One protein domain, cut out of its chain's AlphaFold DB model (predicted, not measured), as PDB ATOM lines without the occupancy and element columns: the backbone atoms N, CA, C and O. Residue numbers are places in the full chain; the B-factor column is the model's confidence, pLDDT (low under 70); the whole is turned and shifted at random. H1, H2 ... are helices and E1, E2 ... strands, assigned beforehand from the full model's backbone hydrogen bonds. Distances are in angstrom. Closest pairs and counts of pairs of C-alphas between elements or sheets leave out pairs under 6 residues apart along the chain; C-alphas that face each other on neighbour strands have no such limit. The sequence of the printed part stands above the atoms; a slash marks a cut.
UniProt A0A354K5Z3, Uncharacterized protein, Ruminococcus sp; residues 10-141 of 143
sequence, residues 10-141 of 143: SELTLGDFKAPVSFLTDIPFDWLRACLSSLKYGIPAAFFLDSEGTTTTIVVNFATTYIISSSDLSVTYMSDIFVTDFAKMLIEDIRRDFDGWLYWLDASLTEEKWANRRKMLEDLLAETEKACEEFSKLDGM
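What this domain is: This is residues 10 to 141 of the 143 residues of an uncharacterized protein of Ruminococcus sp (UniProt A0A354K5Z3). A bundle of three helices, H1, H2 and the long H4, packs through H1 on edge strand E3 of a four-stranded antiparallel sheet, E3 E4 E5 E6, while the small hairpin E1 E2 crosses partly face to face with that sheet as a loose sandwich. Residues 107 to 113 stick out at one end. The printed part has 132 residues with six named strands and four named helices, in the order E1 E2 H1 E3 E4 E5 E6 H2 H3 H4, class mixed. It is compact, with a radius of gyration of the C-alphas of 15.3 A, and flat, spanning 43 by 41 by 22 A.

How they stand to each other: E1, residues 10 to 14, and E2, residues 17 to 22, form an antiparallel hairpin, with N 12 and O 19 2.8 A apart. H1, residues 27 to 41, is on the sheet over E3, residues 45 to 51, at a height of 6.7 A, along the strands at 5 degrees on the local plane; their closest C-alphas are Ala 34 and Ala 45, 5.1 A. E3, E4, residues 54 to 60, E5, residues 65 to 69, and E6, residues 75 to 78, make a meander, each strand the antiparallel neighbour of the one before. Within hydrogen-bond range are N 47 and O 58 at 2.8 A, N 59 and O 66 at 2.8 A, and N 67 and O 76 at 2.8 A. The sheet is twisted, its C-alphas up to 4.2 A off the best plane. The closest C-alphas of E2 and E3 are Ser 22 and Ser 51, 5.5 A. H2, residues 83 to 96, only grazes the sheet with residues 83 to 87. It touches H1 at Cys 35 and Ala 87, the closest C-alphas, 5.8 A, opposite ways at a shallow tilt of 32 degrees, only just short of steep. H3, residues 98 to 102, is close to H2 but not clearly touching, with C-alphas 94 and 101 6.5 A apart. H4, residues 111 to 139, touches H1, closest C-alphas Leu 36 and Thr 128, 5.3 A, the same way. With residues 125 to 136 alone H4 touches H2, opposite ways, closest C-alphas Thr 84 and Cys 132, 5.8 A. In H1, H2, H3 and H4 every O i to N i+4 pair is within hydrogen-bond range.

Where its parts are: E1 begins at C-alpha 10 (312.920, 301.775, 266.539). E3 is 19.8 A long, E4 19.7 A, H1 20.7 A and H2 19.7 A. H4 runs 42.0 A, from C-alpha 111 (321.383, 278.640, 271.291) to C-alpha 139 (329.596, 304.732, 239.409).

The domain as a whole: The C-alphas farthest apart, Ser 108 and Met 141, are 49.2 A apart. The printed part has no cut and no long link. Mean pLDDT of the printed part is 88.4; residues 79 and 139 to 141 are under 70.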
ATOM      1  N   SER A  10     311.855 300.817 266.853       92.44
ATOM      2  CA  SER A  10     312.920 301.775 266.539       92.44
ATOM      3  C   SER A  10     312.291 302.999 265.845       92.44
ATOM      4  O   SER A  10     311.088 303.030 265.590       92.44
ATOM      5  N   GLU A  11     313.071 304.042 265.586       93.31
ATOM      6  CA  GLU A  11     312.646 305.240 264.857       93.31
ATOM      7  C   GLU A  11     313.530 305.403 263.625       93.31
ATOM      8  O   GLU A  11     314.754 305.479 263.741       93.31
ATOM      9  N   LEU A  12     312.915 305.489 262.450       91.94
ATOM     10  CA  LEU A  12     313.581 305.887 261.223       91.94
ATOM     11  C   LEU A  12     313.591 307.412 261.118       91.94
ATOM     12  O   LEU A  12     312.542 308.040 261.185       91.94
ATOM     13  N   THR A  13     314.762 307.988 260.862       91.81
ATOM     14  CA  THR A  13     314.932 309.393 260.464       91.81
ATOM     15  C   THR A  13     315.588 309.475 259.084       91.81
ATOM     16  O   THR A  13     316.687 308.954 258.900       91.81
ATOM     17  N   LEU A  14     314.954 310.127 258.111       88.62
ATOM     18  CA  LEU A  14     315.519 310.426 256.788       88.62
ATOM     19  C   LEU A  14     315.305 311.910 256.482       88.62
ATOM     20  O   LEU A  14     314.189 312.326 256.187       88.62
ATOM     21  N   GLY A  15     316.368 312.715 256.559       85.19
ATOM     22  CA  GLY A  15     316.226 314.174 256.510       85.19
ATOM     23  C   GLY A  15     315.278 314.652 257.614       85.19
ATOM     24  O   GLY A  15     315.472 314.302 258.779       85.19
ATOM     25  N   ASP A  16     314.228 315.381 257.235       85.50
ATOM     26  CA  ASP A  16     313.183 315.844 258.159       85.50
ATOM     27  C   ASP A  16     312.083 314.799 258.418       85.50
ATOM     28  O   ASP A  16     311.274 314.958 259.335       85.50
ATOM     29  N   PHE A  17     312.037 313.717 257.633       86.38
ATOM     30  CA  PHE A  17     311.053 312.661 257.820       86.38
ATOM     31  C   PHE A  17     311.421 311.780 259.013       86.38
ATOM     32  O   PHE A  17     312.540 311.266 259.099       86.38
ATOM     33  N   LYS A  18     310.450 311.553 259.900       89.50
ATOM     34  CA  LYS A  18     310.566 310.623 261.022       89.50
ATOM     35  C   LYS A  18     309.369 309.694 261.075       89.50
ATOM     36  O   LYS A  18     308.234 310.156 260.984       89.50
ATOM     37  N   ALA A  19     309.624 308.406 261.273       88.19
ATOM     38  CA  ALA A  19     308.572 307.422 261.473       88.19
ATOM     39  C   ALA A  19     308.995 306.341 262.474       88.19
ATOM     40  O   ALA A  19     310.133 305.865 262.418       88.19
ATOM     41  N   PRO A  20     308.089 305.910 263.366       89.31
ATOM     42  CA  PRO A  20     308.297 304.692 264.131       89.31
ATOM     43  C   PRO A  20     308.352 303.480 263.193       89.31
ATOM     44  O   PRO A  20     307.629 303.398 262.199       89.31
ATOM     45  N   VAL A  21     309.205 302.521 263.535       88.56
ATOM     46  CA  VAL A  21     309.259 301.205 262.903       88.56
ATOM     47  C   VAL A  21     309.032 300.140 263.962       88.56
ATOM     48  O   VAL A  21     309.731 300.096 264.979       88.56
ATOM     49  N   SER A  22     308.033 299.294 263.733       84.69
ATOM     50  CA  SER A  22     307.788 298.137 264.581       84.69
ATOM     51  C   SER A  22     308.513 296.913 264.043       84.69
ATOM     52  O   SER A  22     308.769 296.770 262.847       84.69
ATOM     53  N   PHE A  23     308.779 295.980 264.942       77.31
ATOM     54  CA  PHE A  23     309.337 294.676 264.619       77.31
ATOM     55  C   PHE A  23     308.257 293.681 264.164       77.31
ATOM     56  O   PHE A  23     308.357 292.484 264.393       77.31
ATOM     57  N   LEU A  24     307.187 294.157 263.522       78.94
ATOM     58  CA  LEU A  24     306.249 293.272 262.821       78.94
ATOM     59  C   LEU A  24     306.897 292.624 261.585       78.94
ATOM     60  O   LEU A  24     306.397 291.622 261.074       78.94
ATOM     61  N   THR A  25     308.025 293.172 261.128       81.44
ATOM     62  CA  THR A  25     308.871 292.642 260.056       81.44
ATOM     63  C   THR A  25     310.306 292.453 260.538       81.44
ATOM     64  O   THR A  25     310.728 293.031 261.545       81.44
ATOM     65  N   ASP A  26     311.084 291.651 259.808       89.56
ATOM     66  CA  ASP A  26     312.487 291.411 260.133       89.56
ATOM     67  C   ASP A  26     313.377 292.483 259.522       89.56
ATOM     68  O   ASP A  26     314.178 292.208 258.633       89.56
ATOM     69  N   ILE A  27     313.223 293.714 260.025       91.06
ATOM     70  CA  ILE A  27     313.911 294.927 259.560       91.06
ATOM     71  C   ILE A  27     315.366 294.663 259.134       91.06
ATOM     72  O   ILE A  27     315.678 294.949 257.978       91.06
ATOM     73  N   PRO A  28     316.262 294.104 259.980       93.38
ATOM     74  CA  PRO A  28     317.656 293.927 259.581       93.38
ATOM     75  C   PRO A  28     317.804 293.010 258.363       93.38
ATOM     76  O   PRO A  28     318.568 293.325 257.457       93.38
ATOM     77  N   PHE A  29     317.056 291.908 258.287       95.00
ATOM     78  CA  PHE A  29     317.142 290.989 257.153       95.00
ATOM     79  C   PHE A  29     316.441 291.526 255.906       95.00
ATOM     80  O   PHE A  29     317.013 291.487 254.817       95.00
ATOM     81  N   ASP A  30     315.216 292.013 256.048       95.12
ATOM     82  CA  ASP A  30     314.379 292.452 254.935       95.12
ATOM     83  C   ASP A  30     314.983 293.682 254.255       95.12
ATOM     84  O   ASP A  30     315.086 293.735 253.028       95.12
ATOM     85  N   TRP A  31     315.463 294.646 255.043       95.62
ATOM     86  CA  TRP A  31     316.002 295.888 254.500       95.62
ATOM     87  C   TRP A  31     317.404 295.695 253.916       95.62
ATOM     88  O   TRP A  31     317.687 296.239 252.848       95.62
ATOM     89  N   LEU A  32     318.267 294.875 254.534       97.56
ATOM     90  CA  LEU A  32     319.557 294.531 253.922       97.56
ATOM     91  C   LEU A  32     319.362 293.761 252.613       97.56
ATOM     92  O   LEU A  32     320.035 294.065 251.631       97.56
ATOM     93  N   ARG A  33     318.411 292.817 252.547       97.69
ATOM     94  CA  ARG A  33     318.083 292.110 251.296       97.69
ATOM     95  C   ARG A  33     317.601 293.067 250.213       97.69
ATOM     96  O   ARG A  33     318.066 292.957 249.083       97.69
ATOM     97  N   ALA A  34     316.728 294.018 250.545       96.88
ATOM     98  CA  ALA A  34     316.267 295.029 249.595       96.88
ATOM     99  C   ALA A  34     317.431 295.881 249.057       96.88
ATOM    100  O   ALA A  34     317.549 296.066 247.844       96.88
ATOM    101  N   CYS A  35     318.332 296.330 249.939       96.00
ATOM    102  CA  CYS A  35     319.546 297.049 249.544       96.00
ATOM    103  C   CYS A  35     320.433 296.193 248.633       96.00
ATOM    104  O   CYS A  35     320.823 296.628 247.552       96.00
ATOM    105  N   LEU A  36     320.716 294.954 249.038       96.81
ATOM    106  CA  LEU A  36     321.565 294.025 248.299       96.81
ATOM    107  C   LEU A  36     321.010 293.723 246.905       96.81
ATOM    108  O   LEU A  36     321.763 293.722 245.932       96.81
ATOM    109  N   SER A  37     319.702 293.489 246.788       95.69
ATOM    110  CA  SER A  37     319.038 293.291 245.499       95.69
ATOM    111  C   SER A  37     319.148 294.528 244.613       95.69
ATOM    112  O   SER A  37     319.444 294.397 243.428       95.69
ATOM    113  N   SER A  38     318.961 295.720 245.178       94.81
ATOM    114  CA  SER A  38     319.100 296.965 244.428       94.81
ATOM    115  C   SER A  38     320.518 297.157 243.890       94.81
ATOM    116  O   SER A  38     320.694 297.363 242.688       94.81
ATOM    117  N   LEU A  39     321.526 296.975 244.748       93.50
ATOM    118  CA  LEU A  39     322.942 297.107 244.396       93.50
ATOM    119  C   LEU A  39     323.390 296.067 243.358       93.50
ATOM    120  O   LEU A  39     324.143 296.401 242.450       93.50
ATOM    121  N   LYS A  40     322.925 294.812 243.465       93.50
ATOM    122  CA  LYS A  40     323.313 293.725 242.546       93.50
ATOM    123  C   LYS A  40     322.626 293.808 241.183       93.50
ATOM    124  O   LYS A  40     323.234 293.437 240.183       93.50
ATOM    125  N   TYR A  41     321.362 294.221 241.143       92.25
ATOM    126  CA  TYR A  41     320.531 294.081 239.941       92.25
ATOM    127  C   TYR A  41     320.140 295.402 239.285       92.25
ATOM    128  O   TYR A  41     319.493 295.376 238.241       92.25
ATOM    129  N   GLY A  42     320.504 296.549 239.862       89.44
ATOM    130  CA  GLY A  42     320.131 297.837 239.284       89.44
ATOM    131  C   GLY A  42     318.626 298.117 239.382       89.44
ATOM    132  O   GLY A  42     318.064 298.748 238.492       89.44
ATOM    133  N   ILE A  43     317.953 297.619 240.426       92.25
ATOM    134  CA  ILE A  43     316.507 297.811 240.654       92.25
ATOM    135  C   ILE A  43     316.254 298.691 241.886       92.25
ATOM    136  O   ILE A  43     317.116 298.743 242.759       92.25
ATOM    137  N   PRO A  44     315.103 299.372 242.020       92.56
ATOM    138  CA  PRO A  44     314.794 300.130 243.234       92.56
ATOM    139  C   PRO A  44     314.709 299.240 244.481       92.56
ATOM    140  O   PRO A  44     314.184 298.125 244.417       92.56
ATOM    141  N   ALA A  45     315.172 299.749 245.623       94.94
ATOM    142  CA  ALA A  45     314.928 299.133 246.925       94.94
ATOM    143  C   ALA A  45     313.610 299.659 247.505       94.94
ATOM    144  O   ALA A  45     313.348 300.861 247.452       94.94
ATOM    145  N   ALA A  46     312.794 298.775 248.077       93.81
ATOM    146  CA  ALA A  46     311.559 299.143 248.758       93.81
ATOM    147  C   ALA A  46     311.585 298.653 250.208       93.81
ATOM    148  O   ALA A  46     311.909 297.494 250.473       93.81
ATOM    149  N   PHE A  47     311.215 299.532 251.132       92.25
ATOM    150  CA  PHE A  47     311.185 299.280 252.565       92.25
ATOM    151  C   PHE A  47     309.774 299.503 253.074       92.25
ATOM    152  O   PHE A  47     309.192 300.567 252.861       92.25
ATOM    153  N   PHE A  48     309.230 298.495 253.741       90.00
ATOM    154  CA  PHE A  48     307.910 298.567 254.340       90.00
ATOM    155  C   PHE A  48     308.037 298.825 255.838       90.00
ATOM    156  O   PHE A  48     308.756 298.111 256.543       90.00
ATOM    157  N   LEU A  49     307.342 299.857 256.299       88.00
ATOM    158  CA  LEU A  49     307.201 300.220 257.695       88.00
ATOM    159  C   LEU A  49     305.755 299.950 258.089       88.00
ATOM    160  O   LEU A  49     304.837 300.476 257.459       88.00
ATOM    161  N   ASP A  50     305.570 299.178 259.150       82.81
ATOM    162  CA  ASP A  50     304.293 299.066 259.845       82.81
ATOM    163  C   ASP A  50     304.467 299.626 261.254       82.81
ATOM    164  O   ASP A  50     305.405 299.263 261.969       82.81
ATOM    165  N   SER A  51     303.581 300.533 261.636       78.69
ATOM    166  CA  SER A  51     303.475 301.079 262.979       78.69
ATOM    167  C   SER A  51     302.021 300.996 263.429       78.69
ATOM    168  O   SER A  51     301.303 301.997 263.418       78.69
ATOM    169  N   GLU A  52     301.594 299.789 263.807       71.38
ATOM    170  CA  GLU A  52     300.271 299.519 264.387       71.38
ATOM    171  C   GLU A  52     299.114 300.077 263.535       71.38
ATOM    172  O   GLU A  52     298.196 300.730 264.029       71.38
ATOM    173  N   GLY A  53     299.154 299.816 262.225       71.19
ATOM    174  CA  GLY A  53     298.081 300.191 261.296       71.19
ATOM    175  C   GLY A  53     298.314 301.497 260.537       71.19
ATOM    176  O   GLY A  53     297.536 301.816 259.640       71.19
ATOM    177  N   THR A  54     299.405 302.214 260.821       76.25
ATOM    178  CA  THR A  54     299.958 303.205 259.887       76.25
ATOM    179  C   THR A  54     301.082 302.554 259.102       76.25
ATOM    180  O   THR A  54     302.081 302.140 259.692       76.25
ATOM    181  N   THR A  55     300.935 302.468 257.779       86.44
ATOM    182  CA  THR A  55     301.961 301.862 256.924       86.44
ATOM    183  C   THR A  55     302.635 302.912 256.053       86.44
ATOM    184  O   THR A  55     302.002 303.823 255.522       86.44
ATOM    185  N   THR A  56     303.953 302.821 255.935       88.50
ATOM    186  CA  THR A  56     304.745 303.689 255.064       88.50
ATOM    187  C   THR A  56     305.624 302.821 254.187       88.50
ATOM    188  O   THR A  56     306.265 301.889 254.669       88.50
ATOM    189  N   THR A  57     305.677 303.139 252.900       91.44
ATOM    190  CA  THR A  57     306.596 302.502 251.961       91.44
ATOM    191  C   THR A  57     307.643 303.510 251.538       91.44
ATOM    192  O   THR A  57     307.312 304.586 251.043       91.44
ATOM    193  N   ILE A  58     308.910 303.154 251.696       91.88
ATOM    194  CA  ILE A  58     310.033 303.961 251.229       91.88
ATOM    195  C   ILE A  58     310.620 303.272 250.014       91.88
ATOM    196  O   ILE A  58     311.010 302.112 250.094       91.88
ATOM    197  N   VAL A  59     310.679 303.974 248.891       93.00
ATOM    198  CA  VAL A  59     311.294 303.487 247.658       93.00
ATOM    199  C   VAL A  59     312.547 304.304 247.407       93.00
ATOM    200  O   VAL A  59     312.459 305.489 247.100       93.00
ATOM    201  N   VAL A  60     313.707 303.670 247.521       90.56
ATOM    202  CA  VAL A  60     314.999 304.289 247.229       90.56
ATOM    203  C   VAL A  60     315.426 303.857 245.831       90.56
ATOM    204  O   VAL A  60     315.636 302.672 245.563       90.56
ATOM    205  N   ASN A  61     315.523 304.826 244.927       80.75
ATOM    206  CA  ASN A  61     316.022 304.649 243.568       80.75
ATOM    207  C   ASN A  61     317.396 305.330 243.415       80.75
ATOM    208  O   ASN A  61     317.815 306.103 244.273       80.75
ATOM    209  N   PHE A  62     318.084 305.093 242.298       73.00
ATOM    210  CA  PHE A  62     319.423 305.634 242.025       73.00
ATOM    211  C   PHE A  62     319.492 307.164 241.940       73.00
ATOM    212  O   PHE A  62     320.571 307.718 242.075       73.00
ATOM    213  N   ALA A  63     318.362 307.841 241.720       73.94
ATOM    214  CA  ALA A  63     318.309 309.298 241.578       73.94
ATOM    215  C   ALA A  63     317.384 309.990 242.591       73.94
ATOM    216  O   ALA A  63     317.402 311.213 242.710       73.94
ATOM    217  N   THR A  64     316.498 309.252 243.262       81.44
ATOM    218  CA  THR A  64     315.464 309.844 244.125       81.44
ATOM    219  C   THR A  64     314.938 308.805 245.103       81.44
ATOM    220  O   THR A  64     314.739 307.645 244.738       81.44
ATOM    221  N   THR A  65     314.645 309.244 246.320       88.00
ATOM    222  CA  THR A  65     313.905 308.478 247.319       88.00
ATOM    223  C   THR A  65     312.479 309.008 247.437       88.00
ATOM    224  O   THR A  65     312.260 310.216 247.516       88.00
ATOM    225  N   TYR A  66     311.510 308.100 247.470       90.44
ATOM    226  CA  TYR A  66     310.092 308.385 247.672       90.44
ATOM    227  C   TYR A  66     309.631 307.789 248.994       90.44
ATOM    228  O   TYR A  66     309.943 306.643 249.302       90.44
ATOM    229  N   ILE A  67     308.846 308.546 249.748       89.62
ATOM    230  CA  ILE A  67     308.200 308.111 250.982       89.62
ATOM    231  C   ILE A  67     306.701 308.208 250.748       89.62
ATOM    232  O   ILE A  67     306.181 309.293 250.494       89.62
ATOM    233  N   ILE A  68     306.026 307.067 250.794       89.75
ATOM    234  CA  ILE A  68     304.609 306.918 250.480       89.75
ATOM    235  C   ILE A  68     303.892 306.533 251.768       89.75
ATOM    236  O   ILE A  68     304.081 305.425 252.274       89.75
ATOM    237  N   SER A  69     303.079 307.440 252.296       86.88
ATOM    238  CA  SER A  69     302.275 307.204 253.494       86.88
ATOM    239  C   SER A  69     300.903 306.662 253.096       86.88
ATOM    240  O   SER A  69     300.215 307.240 252.258       86.88
ATOM    241  N   SER A  70     300.490 305.525 253.661       82.69
ATOM    242  CA  SER A  70     299.202 304.906 253.319       82.69
ATOM    243  C   SER A  70     298.006 305.568 254.001       82.69
ATOM    244  O   SER A  70     296.887 305.452 253.506       82.69
ATOM    245  N   SER A  71     298.233 306.264 255.118       79.31
ATOM    246  CA  SER A  71     297.171 306.873 255.924       79.31
ATOM    247  C   SER A  71     296.544 308.087 255.240       79.31
ATOM    248  O   SER A  71     295.344 308.317 255.373       79.31
ATOM    249  N   ASP A  72     297.341 308.837 254.484       80.44
ATOM    250  CA  ASP A  72     296.935 310.062 253.790       80.44
ATOM    251  C   ASP A  72     297.225 310.031 252.280       80.44
ATOM    252  O   ASP A  72     296.937 311.004 251.582       80.44
ATOM    253  N   LEU A  73     297.763 308.915 251.770       80.94
ATOM    254  CA  LEU A  73     298.191 308.738 250.378       80.94
ATOM    255  C   LEU A  73     299.171 309.829 249.912       80.94
ATOM    256  O   LEU A  73     299.244 310.137 248.718       80.94
ATOM    257  N   SER A  74     299.923 310.426 250.842       84.44
ATOM    258  CA  SER A  74     300.916 311.444 250.523       84.44
ATOM    259  C   SER A  74     302.209 310.820 249.999       84.44
ATOM    260  O   SER A  74     302.601 309.712 250.374       84.44
ATOM    261  N   VAL A  75     302.880 311.556 249.110       83.38
ATOM    262  CA  VAL A  75     304.202 311.204 248.587       83.38
ATOM    263  C   VAL A  75     305.159 312.343 248.897       83.38
ATOM    264  O   VAL A  75     305.015 313.447 248.374       83.38
ATOM    265  N   THR A  76     306.148 312.063 249.736       82.31
ATOM    266  CA  THR A  76     307.290 312.953 249.971       82.31
ATOM    267  C   THR A  76     308.462 312.469 249.131       82.31
ATOM    268  O   THR A  76     308.721 311.268 249.067       82.31
ATOM    269  N   TYR A  77     309.167 313.384 248.472       79.81
ATOM    270  CA  TYR A  77     310.362 313.064 247.693       79.81
ATOM    271  C   TYR A  77     311.607 313.647 248.360       79.81
ATOM    272  O   TYR A  77     311.559 314.708 248.978       79.81
ATOM    273  N   MET A  78     312.725 312.946 248.211       76.19
ATOM    274  CA  MET A  78     314.044 313.372 248.662       76.19
ATOM    275  C   MET A  78     315.059 313.067 247.561       76.19
ATOM    276  O   MET A  78     315.108 311.940 247.065       76.19
ATOM    277  N   SER A  79     315.867 314.049 247.168       65.12
ATOM    278  CA  SER A  79     316.877 313.888 246.108       65.12
ATOM    279  C   SER A  79     318.236 313.398 246.605       65.12
ATOM    280  O   SER A  79     319.064 313.011 245.790       65.12
ATOM    281  N   ASP A  80     318.461 313.391 247.920       76.88
ATOM    282  CA  ASP A  80     319.830 313.405 248.460       76.88
ATOM    283  C   ASP A  80     320.232 312.091 249.148       76.88
ATOM    284  O   ASP A  80     321.300 312.001 249.745       76.88
ATOM    285  N   ILE A  81     319.361 311.078 249.118       83.19
ATOM    286  CA  ILE A  81     319.631 309.765 249.710       83.19
ATOM    287  C   ILE A  81     319.487 308.716 248.618       83.19
ATOM    288  O   ILE A  81     318.376 308.466 248.137       83.19
ATOM    289  N   PHE A  82     320.605 308.096 248.253       87.62
ATOM    290  CA  PHE A  82     320.658 307.000 247.292       87.62
ATOM    291  C   PHE A  82     320.769 305.650 247.998       87.62
ATOM    292  O   PHE A  82     320.999 305.568 249.208       87.62
ATOM    293  N   VAL A  83     320.609 304.560 247.243       90.19
ATOM    294  CA  VAL A  83     320.606 303.210 247.827       90.19
ATOM    295  C   VAL A  83     321.930 302.845 248.493       90.19
ATOM    296  O   VAL A  83     321.933 302.158 249.509       90.19
ATOM    297  N   THR A  84     323.050 303.347 247.976       91.00
ATOM    298  CA  THR A  84     324.376 303.174 248.576       91.00
ATOM    299  C   THR A  84     324.476 303.855 249.937       91.00
ATOM    300  O   THR A  84     324.956 303.240 250.887       91.00
ATOM    301  N   ASP A  85     323.999 305.094 250.060       90.75
ATOM    302  CA  ASP A  85     324.004 305.834 251.326       90.75
ATOM    303  C   ASP A  85     323.044 305.201 252.330       90.75
ATOM    304  O   ASP A  85     323.396 305.003 253.495       90.75
ATOM    305  N   PHE A  86     321.856 304.805 251.868       92.94
ATOM    306  CA  PHE A  86     320.881 304.095 252.687       92.94
ATOM    307  C   PHE A  86     321.452 302.779 253.227       92.94
ATOM    308  O   PHE A  86     321.357 302.517 254.425       92.94
ATOM    309  N   ALA A  87     322.082 301.974 252.368       95.06
ATOM    310  CA  ALA A  87     322.686 300.705 252.752       95.06
ATOM    311  C   ALA A  87     323.819 300.893 253.770       95.06
ATOM    312  O   ALA A  87     323.857 300.177 254.769       95.06
ATOM    313  N   LYS A  88     324.703 301.880 253.567       95.25
ATOM    314  CA  LYS A  88     325.785 302.204 254.511       95.25
ATOM    315  C   LYS A  88     325.238 302.622 255.873       95.25
ATOM    316  O   LYS A  88     325.631 302.048 256.883       95.25
ATOM    317  N   MET A  89     324.276 303.548 255.891       95.44
ATOM    318  CA  MET A  89     323.593 303.974 257.116       95.44
ATOM    319  C   MET A  89     322.946 302.789 257.850       95.44
ATOM    320  O   MET A  89     323.106 302.646 259.059       95.44
ATOM    321  N   LEU A  90     322.255 301.906 257.120       96.50
ATOM    322  CA  LEU A  90     321.619 300.717 257.689       96.50
ATOM    323  C   LEU A  90     322.644 299.737 258.279       96.50
ATOM    324  O   LEU A  90     322.447 299.238 259.385       96.50
ATOM    325  N   ILE A  91     323.744 299.472 257.569       97.69
ATOM    326  CA  ILE A  91     324.842 298.623 258.054       97.69
ATOM    327  C   ILE A  91     325.419 299.188 259.356       97.69
ATOM    328  O   ILE A  91     325.625 298.437 260.311       97.69
ATOM    329  N   GLU A  92     325.656 300.499 259.417       97.56
ATOM    330  CA  GLU A  92     326.152 301.176 260.618       97.56
ATOM    331  C   GLU A  92     325.173 301.063 261.791       97.56
ATOM    332  O   GLU A  92     325.588 300.745 262.908       97.56
ATOM    333  N   ASP A  93     323.876 301.268 261.554       96.50
ATOM    334  CA  ASP A  93     322.833 301.144 262.578       96.50
ATOM    335  C   ASP A  93     322.718 299.727 263.132       96.50
ATOM    336  O   ASP A  93     322.596 299.544 264.349       96.50
ATOM    337  N   ILE A  94     322.781 298.725 262.250       96.19
ATOM    338  CA  ILE A  94     322.742 297.319 262.644       96.19
ATOM    339  C   ILE A  94     323.998 296.975 263.437       96.19
ATOM    340  O   ILE A  94     323.886 296.399 264.510       96.19
ATOM    341  N   ARG A  95     325.193 297.364 262.980       96.75
ATOM    342  CA  ARG A  95     326.448 297.101 263.708       96.75
ATOM    343  C   ARG A  95     326.480 297.773 265.078       96.75
ATOM    344  O   ARG A  95     326.962 297.170 266.035       96.75
ATOM    345  N   ARG A  96     325.962 299.000 265.184       96.62
ATOM    346  CA  ARG A  96     325.935 299.766 266.437       96.62
ATOM    347  C   ARG A  96     325.109 299.083 267.529       96.62
ATOM    348  O   ARG A  96     325.453 299.223 268.700       96.62
ATOM    349  N   ASP A  97     324.048 298.365 267.167       94.31
ATOM    350  CA  ASP A  97     323.213 297.621 268.118       94.31
ATOM    351  C   ASP A  97     322.855 296.219 267.609       94.31
ATOM    352  O   ASP A  97     321.689 295.828 267.529       94.31
ATOM    353  N   PHE A  98     323.886 295.470 267.222       93.81
ATOM    354  CA  PHE A  98     323.728 294.193 266.527       93.81
ATOM    355  C   PHE A  98     322.866 293.208 267.315       93.81
ATOM    356  O   PHE A  98     321.944 292.606 266.772       93.81
ATOM    357  N   ASP A  99     323.131 293.085 268.614       90.44
ATOM    358  CA  ASP A  99     322.382 292.192 269.487       90.44
ATOM    359  C   ASP A  99     320.926 292.661 269.647       90.44
ATOM    360  O   ASP A  99     320.010 291.843 269.573       90.44
ATOM    361  N   GLY A 100     320.669 293.966 269.775       90.19
ATOM    362  CA  GLY A 100     319.304 294.491 269.828       90.19
ATOM    363  C   GLY A 100     318.498 294.189 268.559       90.19
ATOM    364  O   GLY A 100     317.316 293.854 268.643       90.19
ATOM    365  N   TRP A 101     319.145 294.233 267.394       90.62
ATOM    366  CA  TRP A 101     318.550 293.840 266.112       90.62
ATOM    367  C   TRP A 101     318.475 292.327 265.906       90.62
ATOM    368  O   TRP A 101     317.688 291.856 265.087       90.62
ATOM    369  N   LEU A 102     319.263 291.544 266.635       88.81
ATOM    370  CA  LEU A 102     319.219 290.092 266.561       88.81
ATOM    371  C   LEU A 102     318.073 289.534 267.415       88.81
ATOM    372  O   LEU A 102     317.282 288.730 266.916       88.81
ATOM    373  N   TYR A 103     317.970 289.978 268.672       80.50
ATOM    374  CA  TYR A 103     317.221 289.315 269.750       80.50
ATOM    375  C   TYR A 103     315.732 289.690 269.875       80.50
ATOM    376  O   TYR A 103     315.104 289.398 270.890       80.50
ATOM    377  N   TRP A 104     315.135 290.310 268.859       76.25
ATOM    378  CA  TRP A 104     313.743 290.777 268.926       76.25
ATOM    379  C   TRP A 104     312.685 289.689 268.659       76.25
ATOM    380  O   TRP A 104     311.558 289.825 269.124       76.25
ATOM    381  N   LEU A 105     313.033 288.643 267.890       70.81
ATOM    382  CA  LEU A 105     312.058 287.745 267.253       70.81
ATOM    383  C   LEU A 105     311.370 286.793 268.239       70.81
ATOM    384  O   LEU A 105     310.148 286.686 268.250       70.81
ATOM    385  N   ASP A 106     312.152 286.057 269.029       74.88
ATOM    386  CA  ASP A 106     311.620 284.991 269.877       74.88
ATOM    387  C   ASP A 106     312.625 284.590 270.965       74.88
ATOM    388  O   ASP A 106     313.645 283.955 270.697       74.88
ATOM    389  N   ALA A 107     312.312 284.924 272.218       72.06
ATOM    390  CA  ALA A 107     313.136 284.587 273.379       72.06
ATOM    391  C   ALA A 107     313.211 283.072 273.671       72.06
ATOM    392  O   ALA A 107     314.020 282.653 274.496       72.06
ATOM    393  N   SER A 108     312.388 282.247 273.016       77.50
ATOM    394  CA  SER A 108     312.367 280.787 273.164       77.50
ATOM    395  C   SER A 108     313.283 280.038 272.186       77.50
ATOM    396  O   SER A 108     313.369 278.807 272.235       77.50
ATOM    397  N   LEU A 109     313.992 280.752 271.303       82.25
ATOM    398  CA  LEU A 109     314.943 280.140 270.376       82.25
ATOM    399  C   LEU A 109     316.096 279.451 271.120       82.25
ATOM    400  O   LEU A 109     316.614 279.943 272.120       82.25
ATOM    401  N   THR A 110     316.521 278.305 270.587       88.50
ATOM    402  CA  THR A 110     317.689 277.579 271.092       88.50
ATOM    403  C   THR A 110     318.980 278.330 270.766       88.50
ATOM    404  O   THR A 110     319.047 279.052 269.771       88.50
ATOM    405  N   GLU A 111     320.037 278.093 271.547       89.12
ATOM    406  CA  GLU A 111     321.383 278.640 271.291       89.12
ATOM    407  C   GLU A 111     321.867 278.381 269.856       89.12
ATOM    408  O   GLU A 111     322.402 279.269 269.200       89.12
ATOM    409  N   GLU A 112     321.609 277.184 269.317       92.56
ATOM    410  CA  GLU A 112     321.953 276.843 267.932       92.56
ATOM    411  C   GLU A 112     321.220 277.733 266.915       92.56
ATOM    412  O   GLU A 112     321.824 278.231 265.964       92.56
ATOM    413  N   LYS A 113     319.919 277.979 267.116       90.56
ATOM    414  CA  LYS A 113     319.144 278.867 266.239       90.56
ATOM    415  C   LYS A 113     319.624 280.312 266.350       90.56
ATOM    416  O   LYS A 113     319.695 280.992 265.326       90.56
ATOM    417  N   TRP A 114     320.002 280.762 267.547       90.44
ATOM    418  CA  TRP A 114     320.600 282.081 267.744       90.44
ATOM    419  C   TRP A 114     321.946 282.224 267.038       90.44
ATOM    420  O   TRP A 114     322.159 283.213 266.337       90.44
ATOM    421  N   ALA A 115     322.823 281.227 267.156       92.44
ATOM    422  CA  ALA A 115     324.112 281.204 266.471       92.44
ATOM    423  C   ALA A 115     323.945 281.216 264.943       92.44
ATOM    424  O   ALA A 115     324.611 281.987 264.252       92.44
ATOM    425  N   ASN A 116     323.006 280.425 264.416       93.94
ATOM    426  CA  ASN A 116     322.697 280.412 262.987       93.94
ATOM    427  C   ASN A 116     322.164 281.767 262.509       93.94
ATOM    428  O   ASN A 116     322.642 282.289 261.505       93.94
ATOM    429  N   ARG A 117     321.220 282.377 263.237       93.31
ATOM    430  CA  ARG A 117     320.674 283.695 262.881       93.31
ATOM    431  C   ARG A 117     321.742 284.788 262.929       93.31
ATOM    432  O   ARG A 117     321.789 285.608 262.016       93.31
ATOM    433  N   ARG A 118     322.615 284.775 263.945       95.31
ATOM    434  CA  ARG A 118     323.772 285.681 264.047       95.31
ATOM    435  C   ARG A 118     324.639 285.577 262.800       95.31
ATOM    436  O   ARG A 118     324.846 286.584 262.132       95.31
ATOM    437  N   LYS A 119     325.052 284.356 262.452       97.12
ATOM    438  CA  LYS A 119     325.877 284.103 261.271       97.12
ATOM    439  C   LYS A 119     325.208 284.592 259.986       97.12
ATOM    440  O   LYS A 119     325.843 285.264 259.188       97.12
ATOM    441  N   MET A 120     323.915 284.316 259.807       97.00
ATOM    442  CA  MET A 120     323.178 284.784 258.629       97.00
ATOM    443  C   MET A 120     323.149 286.315 258.521       97.00
ATOM    444  O   MET A 120     323.217 286.841 257.412       97.00
ATOM    445  N   LEU A 121     323.027 287.033 259.643       97.00
ATOM    446  CA  LEU A 121     323.046 288.496 259.639       97.00
ATOM    447  C   LEU A 121     324.458 289.042 259.376       97.00
ATOM    448  O   LEU A 121     324.601 289.999 258.621       97.00
ATOM    449  N   GLU A 122     325.493 288.423 259.947       98.31
ATOM    450  CA  GLU A 122     326.900 288.755 259.676       98.31
ATOM    451  C   GLU A 122     327.247 288.573 258.192       98.31
ATOM    452  O   GLU A 122     327.782 289.495 257.572       98.31
ATOM    453  N   ASP A 123     326.878 287.430 257.610       98.50
ATOM    454  CA  ASP A 123     327.089 287.130 256.192       98.50
ATOM    455  C   ASP A 123     326.353 288.154 255.306       98.50
ATOM    456  O   ASP A 123     326.932 288.706 254.370       98.50
ATOM    457  N   LEU A 124     325.099 288.485 255.638       98.50
ATOM    458  CA  LEU A 124     324.303 289.454 254.882       98.50
ATOM    459  C   LEU A 124     324.860 290.885 254.970       98.50
ATOM    460  O   LEU A 124     324.849 291.608 253.969       98.50
ATOM    461  N   LEU A 125     325.372 291.299 256.134       98.50
ATOM    462  CA  LEU A 125     326.067 292.580 256.295       98.50
ATOM    463  C   LEU A 125     327.317 292.632 255.413       98.50
ATOM    464  O   LEU A 125     327.504 293.609 254.688       98.50
ATOM    465  N   ALA A 126     328.141 291.582 255.440       98.38
ATOM    466  CA  ALA A 126     329.366 291.506 254.648       98.38
ATOM    467  C   ALA A 126     329.077 291.511 253.137       98.38
ATOM    468  O   ALA A 126     329.738 292.219 252.375       98.38
ATOM    469  N   GLU A 127     328.060 290.767 252.690       98.38
ATOM    470  CA  GLU A 127     327.626 290.779 251.292       98.38
ATOM    471  C   GLU A 127     327.137 292.159 250.841       98.38
ATOM    472  O   GLU A 127     327.462 292.599 249.735       98.38
ATOM    473  N   THR A 128     326.366 292.846 251.685       98.00
ATOM    474  CA  THR A 128     325.820 294.175 251.372       98.00
ATOM    475  C   THR A 128     326.917 295.235 251.339       98.00
ATOM    476  O   THR A 128     326.930 296.074 250.439       98.00
ATOM    477  N   GLU A 129     327.878 295.171 252.260       97.31
ATOM    478  CA  GLU A 129     329.042 296.064 252.288       97.31
ATOM    479  C   GLU A 129     329.897 295.894 251.028       97.31
ATOM    480  O   GLU A 129     330.177 296.870 250.331       97.31
ATOM    481  N   LYS A 130     330.201 294.646 250.652       97.31
ATOM    482  CA  LYS A 130     330.914 294.346 249.406       97.31
ATOM    483  C   LYS A 130     330.171 294.879 248.176       97.31
ATOM    484  O   LYS A 130     330.791 295.479 247.298       97.31
ATOM    485  N   ALA A 131     328.849 294.706 248.114       96.12
ATOM    486  CA  ALA A 131     328.043 295.231 247.014       96.12
ATOM    487  C   ALA A 131     328.081 296.770 246.945       96.12
ATOM    488  O   ALA A 131     328.126 297.332 245.852       96.12
ATOM    489  N   CYS A 132     328.128 297.465 248.090       94.19
ATOM    490  CA  CYS A 132     328.296 298.922 248.130       94.19
ATOM    491  C   CYS A 132     329.646 299.361 247.543       94.19
ATOM    492  O   CYS A 132     329.711 300.350 246.807       94.19
ATOM    493  N   GLU A 133     330.727 298.645 247.862       93.50
ATOM    494  CA  GLU A 133     332.064 298.925 247.329       93.50
ATOM    495  C   GLU A 133     332.143 298.698 245.815       93.50
ATOM    496  O   GLU A 133     332.715 299.514 245.092       93.50
ATOM    497  N   GLU A 134     331.570 297.596 245.324       92.81
ATOM    498  CA  GLU A 134     331.521 297.268 243.896       92.81
ATOM    499  C   GLU A 134     330.699 298.298 243.114       92.81
ATOM    500  O   GLU A 134     331.163 298.798 242.089       92.81
ATOM    501  N   PHE A 135     329.534 298.686 243.636       89.00
ATOM    502  CA  PHE A 135     328.689 299.708 243.021       89.00
ATOM    503  C   PHE A 135     329.397 301.068 242.950       89.00
ATOM    504  O   PHE A 135     329.394 301.713 241.904       89.00
ATOM    505  N   SER A 136     330.082 301.476 244.025       84.62
ATOM    506  CA  SER A 136     330.814 302.754 244.067       84.62
ATOM    507  C   SER A 136     331.950 302.813 243.035       84.62
ATOM    508  O   SER A 136     332.225 303.871 242.474       84.62
ATOM    509  N   LYS A 137     332.607 301.677 242.754       84.31
ATOM    510  CA  LYS A 137     333.635 301.585 241.702       84.31
ATOM    511  C   LYS A 137     333.038 301.745 240.307       84.31
ATOM    512  O   LYS A 137     333.663 302.379 239.468       84.31
ATOM    513  N   LEU A 138     331.858 301.176 240.062       77.69
ATOM    514  CA  LEU A 138     331.171 301.283 238.774       77.69
ATOM    515  C   LEU A 138     330.669 302.707 238.516       77.69
ATOM    516  O   LEU A 138     330.839 303.218 237.413       77.69
ATOM    517  N   ASP A 139     330.100 303.360 239.528       68.12
ATOM    518  CA  ASP A 139     329.596 304.732 239.409       68.12
ATOM    519  C   ASP A 139     330.733 305.741 239.168       68.12
ATOM    520  O   ASP A 139     330.653 306.586 238.278       68.12
ATOM    521  N   GLY A 140     331.868 305.567 239.854       59.94
ATOM    522  CA  GLY A 140     333.076 306.372 239.643       59.94
ATOM    523  C   GLY A 140     333.785 306.157 238.296       59.94
ATOM    524  O   GLY A 140     334.723 306.889 237.997       59.94
ATOM    525  N   MET A 141     333.375 305.171 237.489       53.34
ATOM    526  CA  MET A 141     333.871 304.961 236.120       53.34
ATOM    527  C   MET A 141     332.977 305.608 235.047       53.34
ATOM    528  O   MET A 141     333.372 305.637 233.883       53.34
TER     529      MET A 141